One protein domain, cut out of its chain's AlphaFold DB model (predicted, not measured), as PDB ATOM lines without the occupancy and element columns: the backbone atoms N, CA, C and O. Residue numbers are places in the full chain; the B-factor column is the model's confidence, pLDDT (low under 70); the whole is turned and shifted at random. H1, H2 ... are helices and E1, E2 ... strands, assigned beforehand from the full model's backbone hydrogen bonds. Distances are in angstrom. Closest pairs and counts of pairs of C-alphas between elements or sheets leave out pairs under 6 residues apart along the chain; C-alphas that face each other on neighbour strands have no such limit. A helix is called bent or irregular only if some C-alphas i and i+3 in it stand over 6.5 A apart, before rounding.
ATOM      1  N   SER A  11     111.751 168.985 184.791       83.62
ATOM      2  CA  SER A  11     112.324 167.746 185.351       83.62
ATOM      3  C   SER A  11     113.040 168.020 186.676       83.62
ATOM      4  O   SER A  11     114.189 168.458 186.661       83.62
ATOM      5  N   TYR A  12     112.374 167.765 187.809       72.38
ATOM      6  CA  TYR A  12     112.837 168.188 189.147       72.38
ATOM      7  C   TYR A  12     113.336 167.042 190.041       72.38
ATOM      8  O   TYR A  12     114.135 167.300 190.935       72.38
ATOM      9  N   HIS A  13     112.918 165.789 189.805       76.88
ATOM     10  CA  HIS A  13     113.230 164.668 190.713       76.88
ATOM     11  C   HIS A  13     114.398 163.803 190.249       76.88
ATOM     12  O   HIS A  13     115.504 163.911 190.764       76.88
ATOM     13  N   GLN A  14     114.139 162.903 189.299       82.88
ATOM     14  CA  GLN A  14     115.072 161.835 188.930       82.88
ATOM     15  C   GLN A  14     115.845 162.125 187.644       82.88
ATOM     16  O   GLN A  14     116.592 161.275 187.189       82.88
ATOM     17  N   MET A  15     115.655 163.298 187.030       86.44
ATOM     18  CA  MET A  15     116.292 163.688 185.761       86.44
ATOM     19  C   MET A  15     115.993 162.786 184.546       86.44
ATOM     20  O   MET A  15     116.353 163.165 183.438       86.44
ATOM     21  N   ASN A  16     115.247 161.686 184.697       91.06
ATOM     22  CA  ASN A  16     114.865 160.774 183.610       91.06
ATOM     23  C   ASN A  16     114.289 161.505 182.381       91.06
ATOM     24  O   ASN A  16     114.650 161.214 181.243       91.06
ATOM     25  N   THR A  17     113.411 162.492 182.589       93.81
ATOM     26  CA  THR A  17     112.829 163.273 181.485       93.81
ATOM     27  C   THR A  17     113.885 164.115 180.760       93.81
ATOM     28  O   THR A  17     113.821 164.250 179.539       93.81
ATOM     29  N   MET A  18     114.883 164.640 181.479       94.88
ATOM     30  CA  MET A  18     116.030 165.318 180.866       94.88
ATOM     31  C   MET A  18     116.882 164.340 180.047       94.88
ATOM     32  O   MET A  18     117.240 164.660 178.919       94.88
ATOM     33  N   GLU A  19     117.143 163.131 180.553       95.19
ATOM     34  CA  GLU A  19     117.903 162.110 179.814       95.19
ATOM     35  C   GLU A  19     117.222 161.732 178.490       95.19
ATOM     36  O   GLU A  19     117.875 161.613 177.448       95.19
ATOM     37  N   ILE A  20     115.891 161.606 178.496       94.88
ATOM     38  CA  ILE A  20     115.112 161.377 177.274       94.88
ATOM     39  C   ILE A  20     115.237 162.580 176.332       94.88
ATOM     40  O   ILE A  20     115.506 162.397 175.143       94.88
ATOM     41  N   ALA A  21     115.097 163.811 176.833       96.69
ATOM     42  CA  ALA A  21     115.251 165.014 176.016       96.69
ATOM     43  C   ALA A  21     116.640 165.097 175.353       96.69
ATOM     44  O   ALA A  21     116.733 165.422 174.169       96.69
ATOM     45  N   GLU A  22     117.708 164.734 176.070       97.06
ATOM     46  CA  GLU A  22     119.075 164.645 175.538       97.06
ATOM     47  C   GLU A  22     119.236 163.556 174.473       97.06
ATOM     48  O   GLU A  22     119.950 163.740 173.483       97.06
ATOM     49  N   ALA A  23     118.583 162.406 174.643       97.38
ATOM     50  CA  ALA A  23     118.584 161.359 173.626       97.38
ATOM     51  C   ALA A  23     117.900 161.834 172.332       97.38
ATOM     52  O   ALA A  23     118.405 161.578 171.235       97.38
ATOM     53  N   PHE A  24     116.793 162.574 172.454       96.25
ATOM     54  CA  PHE A  24     116.109 163.189 171.319       96.25
ATOM     55  C   PHE A  24     116.962 164.271 170.654       96.25
ATOM     56  O   PHE A  24     117.118 164.239 169.433       96.25
ATOM     57  N   SER A  25     117.558 165.189 171.422       96.94
ATOM     58  CA  SER A  25     118.355 166.288 170.861       96.94
ATOM     59  C   SER A  25     119.543 165.794 170.042       96.94
ATOM     60  O   SER A  25     119.817 166.346 168.981       96.94
ATOM     61  N   LYS A  26     120.186 164.688 170.439       97.19
ATOM     62  CA  LYS A  26     121.268 164.052 169.663       97.19
ATOM     63  C   LYS A  26     120.825 163.568 168.277       97.19
ATOM     64  O   LYS A  26     121.660 163.434 167.386       97.19
ATOM     65  N   LYS A  27     119.537 163.263 168.087       95.81
ATOM     66  CA  LYS A  27     118.976 162.791 166.808       95.81
ATOM     67  C   LYS A  27     118.381 163.912 165.968       95.81
ATOM     68  O   LYS A  27     118.383 163.808 164.747       95.81
ATOM     69  N   THR A  28     117.866 164.951 166.614       94.81
ATOM     70  CA  THR A  28     117.129 166.043 165.962       94.81
ATOM     71  C   THR A  28     117.906 167.354 165.912       94.81
ATOM     72  O   THR A  28     117.431 168.315 165.316       94.81
ATOM     73  N   ASN A  29     119.086 167.401 166.534       96.00
ATOM     74  CA  ASN A  29     119.862 168.615 166.778       96.00
ATOM     75  C   ASN A  29     119.049 169.702 167.515       96.00
ATOM     76  O   ASN A  29     119.198 170.895 167.250       96.00
ATOM     77  N   ALA A  30     118.145 169.284 168.407       97.06
ATOM     78  CA  ALA A  30     117.243 170.194 169.105       97.06
ATOM     79  C   ALA A  30     117.933 171.004 170.210       97.06
ATOM     80  O   ALA A  30     118.757 170.480 170.961       97.06
ATOM     81  N   LYS A  31     117.505 172.260 170.386       96.50
ATOM     82  CA  LYS A  31     117.808 173.046 171.589       96.50
ATOM     83  C   LYS A  31     116.948 172.517 172.736       96.50
ATOM     84  O   LYS A  31     115.732 172.444 172.588       96.50
ATOM     85  N   ILE A  32     117.556 172.190 173.872       96.81
ATOM     86  CA  ILE A  32     116.825 171.857 175.101       96.81
ATOM     87  C   ILE A  32     116.806 173.091 176.002       96.81
ATOM     88  O   ILE A  32     117.846 173.712 176.220       96.81
ATOM     89  N   VAL A  33     115.635 173.441 176.526       95.81
ATOM     90  CA  VAL A  33     115.451 174.528 177.497       95.81
ATOM     91  C   VAL A  33     114.600 174.052 178.666       95.81
ATOM     92  O   VAL A  33     113.740 173.183 178.508       95.81
ATOM     93  N   LYS A  34     114.813 174.628 179.851       92.88
ATOM     94  CA  LYS A  34     113.904 174.412 180.980       92.88
ATOM     95  C   LYS A  34     112.651 175.258 180.786       92.88
ATOM     96  O   LYS A  34     112.754 176.406 180.366       92.88
ATOM     97  N   ALA A  35     111.488 174.716 181.142       91.62
ATOM     98  CA  ALA A  35     110.207 175.413 180.996       91.62
ATOM     99  C   ALA A  35     110.184 176.793 181.680       91.62
ATOM    100  O   ALA A  35     109.670 177.750 181.114       91.62
ATOM    101  N   GLN A  36     110.801 176.903 182.858       90.62
ATOM    102  CA  GLN A  36     110.888 178.146 183.636       90.62
ATOM    103  C   GLN A  36     111.848 179.201 183.053       90.62
ATOM    104  O   GLN A  36     111.745 180.369 183.409       90.62
ATOM    105  N   ASP A  37     112.766 178.799 182.169       90.81
ATOM    106  CA  ASP A  37     113.798 179.675 181.597       90.81
ATOM    107  C   ASP A  37     113.466 180.085 180.146       90.81
ATOM    108  O   ASP A  37     114.249 180.774 179.492       90.81
ATOM    109  N   PHE A  38     112.330 179.630 179.606       91.19
ATOM    110  CA  PHE A  38     111.954 179.838 178.210       91.19
ATOM    111  C   PHE A  38     111.090 181.093 178.020       91.19
ATOM    112  O   PHE A  38     110.046 181.238 178.654       91.19
ATOM    113  N   ASN A  39     111.487 181.969 177.090       91.88
ATOM    114  CA  ASN A  39     110.647 183.074 176.628       91.88
ATOM    115  C   ASN A  39     109.704 182.591 175.515       91.88
ATOM    116  O   ASN A  39     110.160 182.147 174.462       91.88
ATOM    117  N   ILE A  40     108.394 182.739 175.725       91.44
ATOM    118  CA  ILE A  40     107.358 182.332 174.769       91.44
ATOM    119  C   ILE A  40     107.502 183.010 173.400       91.44
ATOM    120  O   ILE A  40     107.181 182.395 172.392       91.44
ATOM    121  N   GLU A  41     108.038 184.228 173.333       93.56
ATOM    122  CA  GLU A  41     108.257 184.940 172.065       93.56
ATOM    123  C   GLU A  41     109.289 184.233 171.170       93.56
ATOM    124  O   GLU A  41     109.260 184.366 169.949       93.56
ATOM    125  N   GLU A  42     110.189 183.424 171.745       90.75
ATOM    126  CA  GLU A  42     111.159 182.658 170.962       90.75
ATOM    127  C   GLU A  42     110.523 181.474 170.220       90.75
ATOM    128  O   GLU A  42     111.172 180.912 169.335       90.75
ATOM    129  N   ILE A  43     109.291 181.079 170.567       93.38
ATOM    130  CA  ILE A  43     108.652 179.845 170.088       93.38
ATOM    131  C   ILE A  43     108.451 179.838 168.568       93.38
ATOM    132  O   ILE A  43     108.601 178.794 167.936       93.38
ATOM    133  N   GLU A  44     108.206 181.009 167.974       94.81
ATOM    134  CA  GLU A  44     107.994 181.185 166.531       94.81
ATOM    135  C   GLU A  44     109.262 180.925 165.703       94.81
ATOM    136  O   GLU A  44     109.192 180.706 164.495       94.81
ATOM    137  N   ASN A  45     110.440 180.902 166.339       95.56
ATOM    138  CA  ASN A  45     111.714 180.652 165.661       95.56
ATOM    139  C   ASN A  45     111.976 179.170 165.357       95.56
ATOM    140  O   ASN A  45     113.025 178.852 164.783       95.56
ATOM    141  N   TYR A  46     111.079 178.268 165.765       96.81
ATOM    142  CA  TYR A  46     111.252 176.822 165.658       96.81
ATOM    143  C   TYR A  46     110.180 176.188 164.770       96.81
ATOM    144  O   TYR A  46     109.014 176.565 164.800       96.81
ATOM    145  N   ASP A  47     110.582 175.185 163.988       96.88
ATOM    146  CA  ASP A  47     109.684 174.409 163.132       96.88
ATOM    147  C   ASP A  47     108.932 173.323 163.912       96.88
ATOM    148  O   ASP A  47     107.823 172.937 163.542       96.88
ATOM    149  N   PHE A  48     109.568 172.785 164.957       96.44
ATOM    150  CA  PHE A  48     109.028 171.722 165.797       96.44
ATOM    151  C   PHE A  48     109.320 171.991 167.265       96.44
ATOM    152  O   PHE A  48     110.412 172.435 167.628       96.44
ATOM    153  N   ILE A  49     108.345 171.654 168.105       96.62
ATOM    154  CA  ILE A  49     108.410 171.859 169.546       96.62
ATOM    155  C   ILE A  49     108.046 170.544 170.229       96.62
ATOM    156  O   ILE A  49     106.977 169.984 169.992       96.62
ATOM    157  N   GLY A  50     108.957 170.045 171.058       95.44
ATOM    158  CA  GLY A  50     108.736 168.927 171.960       95.44
ATOM    159  C   GLY A  50     108.518 169.422 173.385       95.44
ATOM    160  O   GLY A  50     109.173 170.365 173.828       95.44
ATOM    161  N   PHE A  51     107.636 168.748 174.115       95.06
ATOM    162  CA  PHE A  51     107.400 168.991 175.534       95.06
ATOM    163  C   PHE A  51     107.703 167.719 176.319       95.06
ATOM    164  O   PHE A  51     107.297 166.630 175.912       95.06
ATOM    165  N   GLY A  52     108.404 167.855 177.441       93.12
ATOM    166  CA  GLY A  52     108.660 166.753 178.361       93.12
ATOM    167  C   GLY A  52     108.507 167.203 179.805       93.12
ATOM    168  O   GLY A  52     109.127 168.184 180.209       93.12
ATOM    169  N   SER A  53     107.723 166.470 180.594       91.56
ATOM    170  CA  SER A  53     107.651 166.658 182.045       91.56
ATOM    171  C   SER A  53     108.046 165.378 182.771       91.56
ATOM    172  O   SER A  53     107.744 164.275 182.314       91.56
ATOM    173  N   GLY A  54     108.763 165.509 183.883       87.62
ATOM    174  CA  GLY A  54     108.733 164.496 184.932       87.62
ATOM    175  C   GLY A  54     107.337 164.435 185.548       87.62
ATOM    176  O   GLY A  54     106.550 165.361 185.376       87.62
TER     177      GLY A  54
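What this domain is: This is residues 11 to 54 of the 60 residues of the protein "Flavodoxin" of Methanobrevibacter filiformis (UniProt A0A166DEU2). A flat, small body is made of one helix, H1, and two strands, E1 and E2, whose centres form a triangle; the chain goes along H1 one way, comes back along E1, and comes back the same way again along E2. Between the two strands the chain makes an excursion: residues 36 to 45, of which 40 to 45 belong to the short helix H2, stick out from this body, while the two ends of the printed part come back together. The printed part has 44 residues with two named helices and two named strands in the order H1, E1, H2, E2, and its class is mixed, helices and strands. E1 and E2 pair with no named strand. The whole is only just compact, close to loose, with a radius of gyration of the C-alphas of 10.8 A, and it spans 30 by 24 by 11 A.

How they stand to each other: H1, residues 16 to 28, touches E1, residues 31 to 34; their closest C-alphas are those of Ser 25 and Lys 31, 6.8 A apart, and their centres are 10.1 A apart. H2, residues 40 to 45, is apart from H1 and from E1. E2, residues 48 to 53, touches H1; their closest C-alphas are those of Thr 17 and Ser 53, 6.2 A apart. H2 and E2 are only just apart, with their closest C-alphas at 8.0 A. E1 and E2 are near each other, with 6 pairs of C-alphas within 10 A but no pair within 8 A. In H1, 8 of 9 O i to N i+4 pairs are within hydrogen-bond range; in H2, 0 of 2 are, beside 2 of 3 O i to N i+3 pairs.

Where its parts are: H1 begins at C-alpha 16, (114.865, 160.774, 183.610), and runs 18.6 A from first to last C-alpha, ending at residue 28. E1 spans 10.3 A from Lys 31 to Lys 34. H2, from Ile 40 to Asn 45, spans 10.2 A and is irregular, but only just: C-alphas 41 and 44 are 6.7 A apart. E2, the longest strand, begins at Phe 48 and runs 17.1 A to C-alpha 53 at (107.651, 166.658, 182.045).

The domain as a whole: The two C-alphas farthest apart are those of Gln 14 and Glu 44, at 30.4 A, while those of Ser 11 and Gly 54, the first and last printed residues, are 4.9 A apart. Without the residues that stand free, the body of 34 residues spans 29 by 18 by 10 A. The printed part has no cut, and the links from H1 to E1, from E1 to H2 and from H2 to E2 are tight. The mean pLDDT of the printed part is 92.8, and no printed residue is under 70.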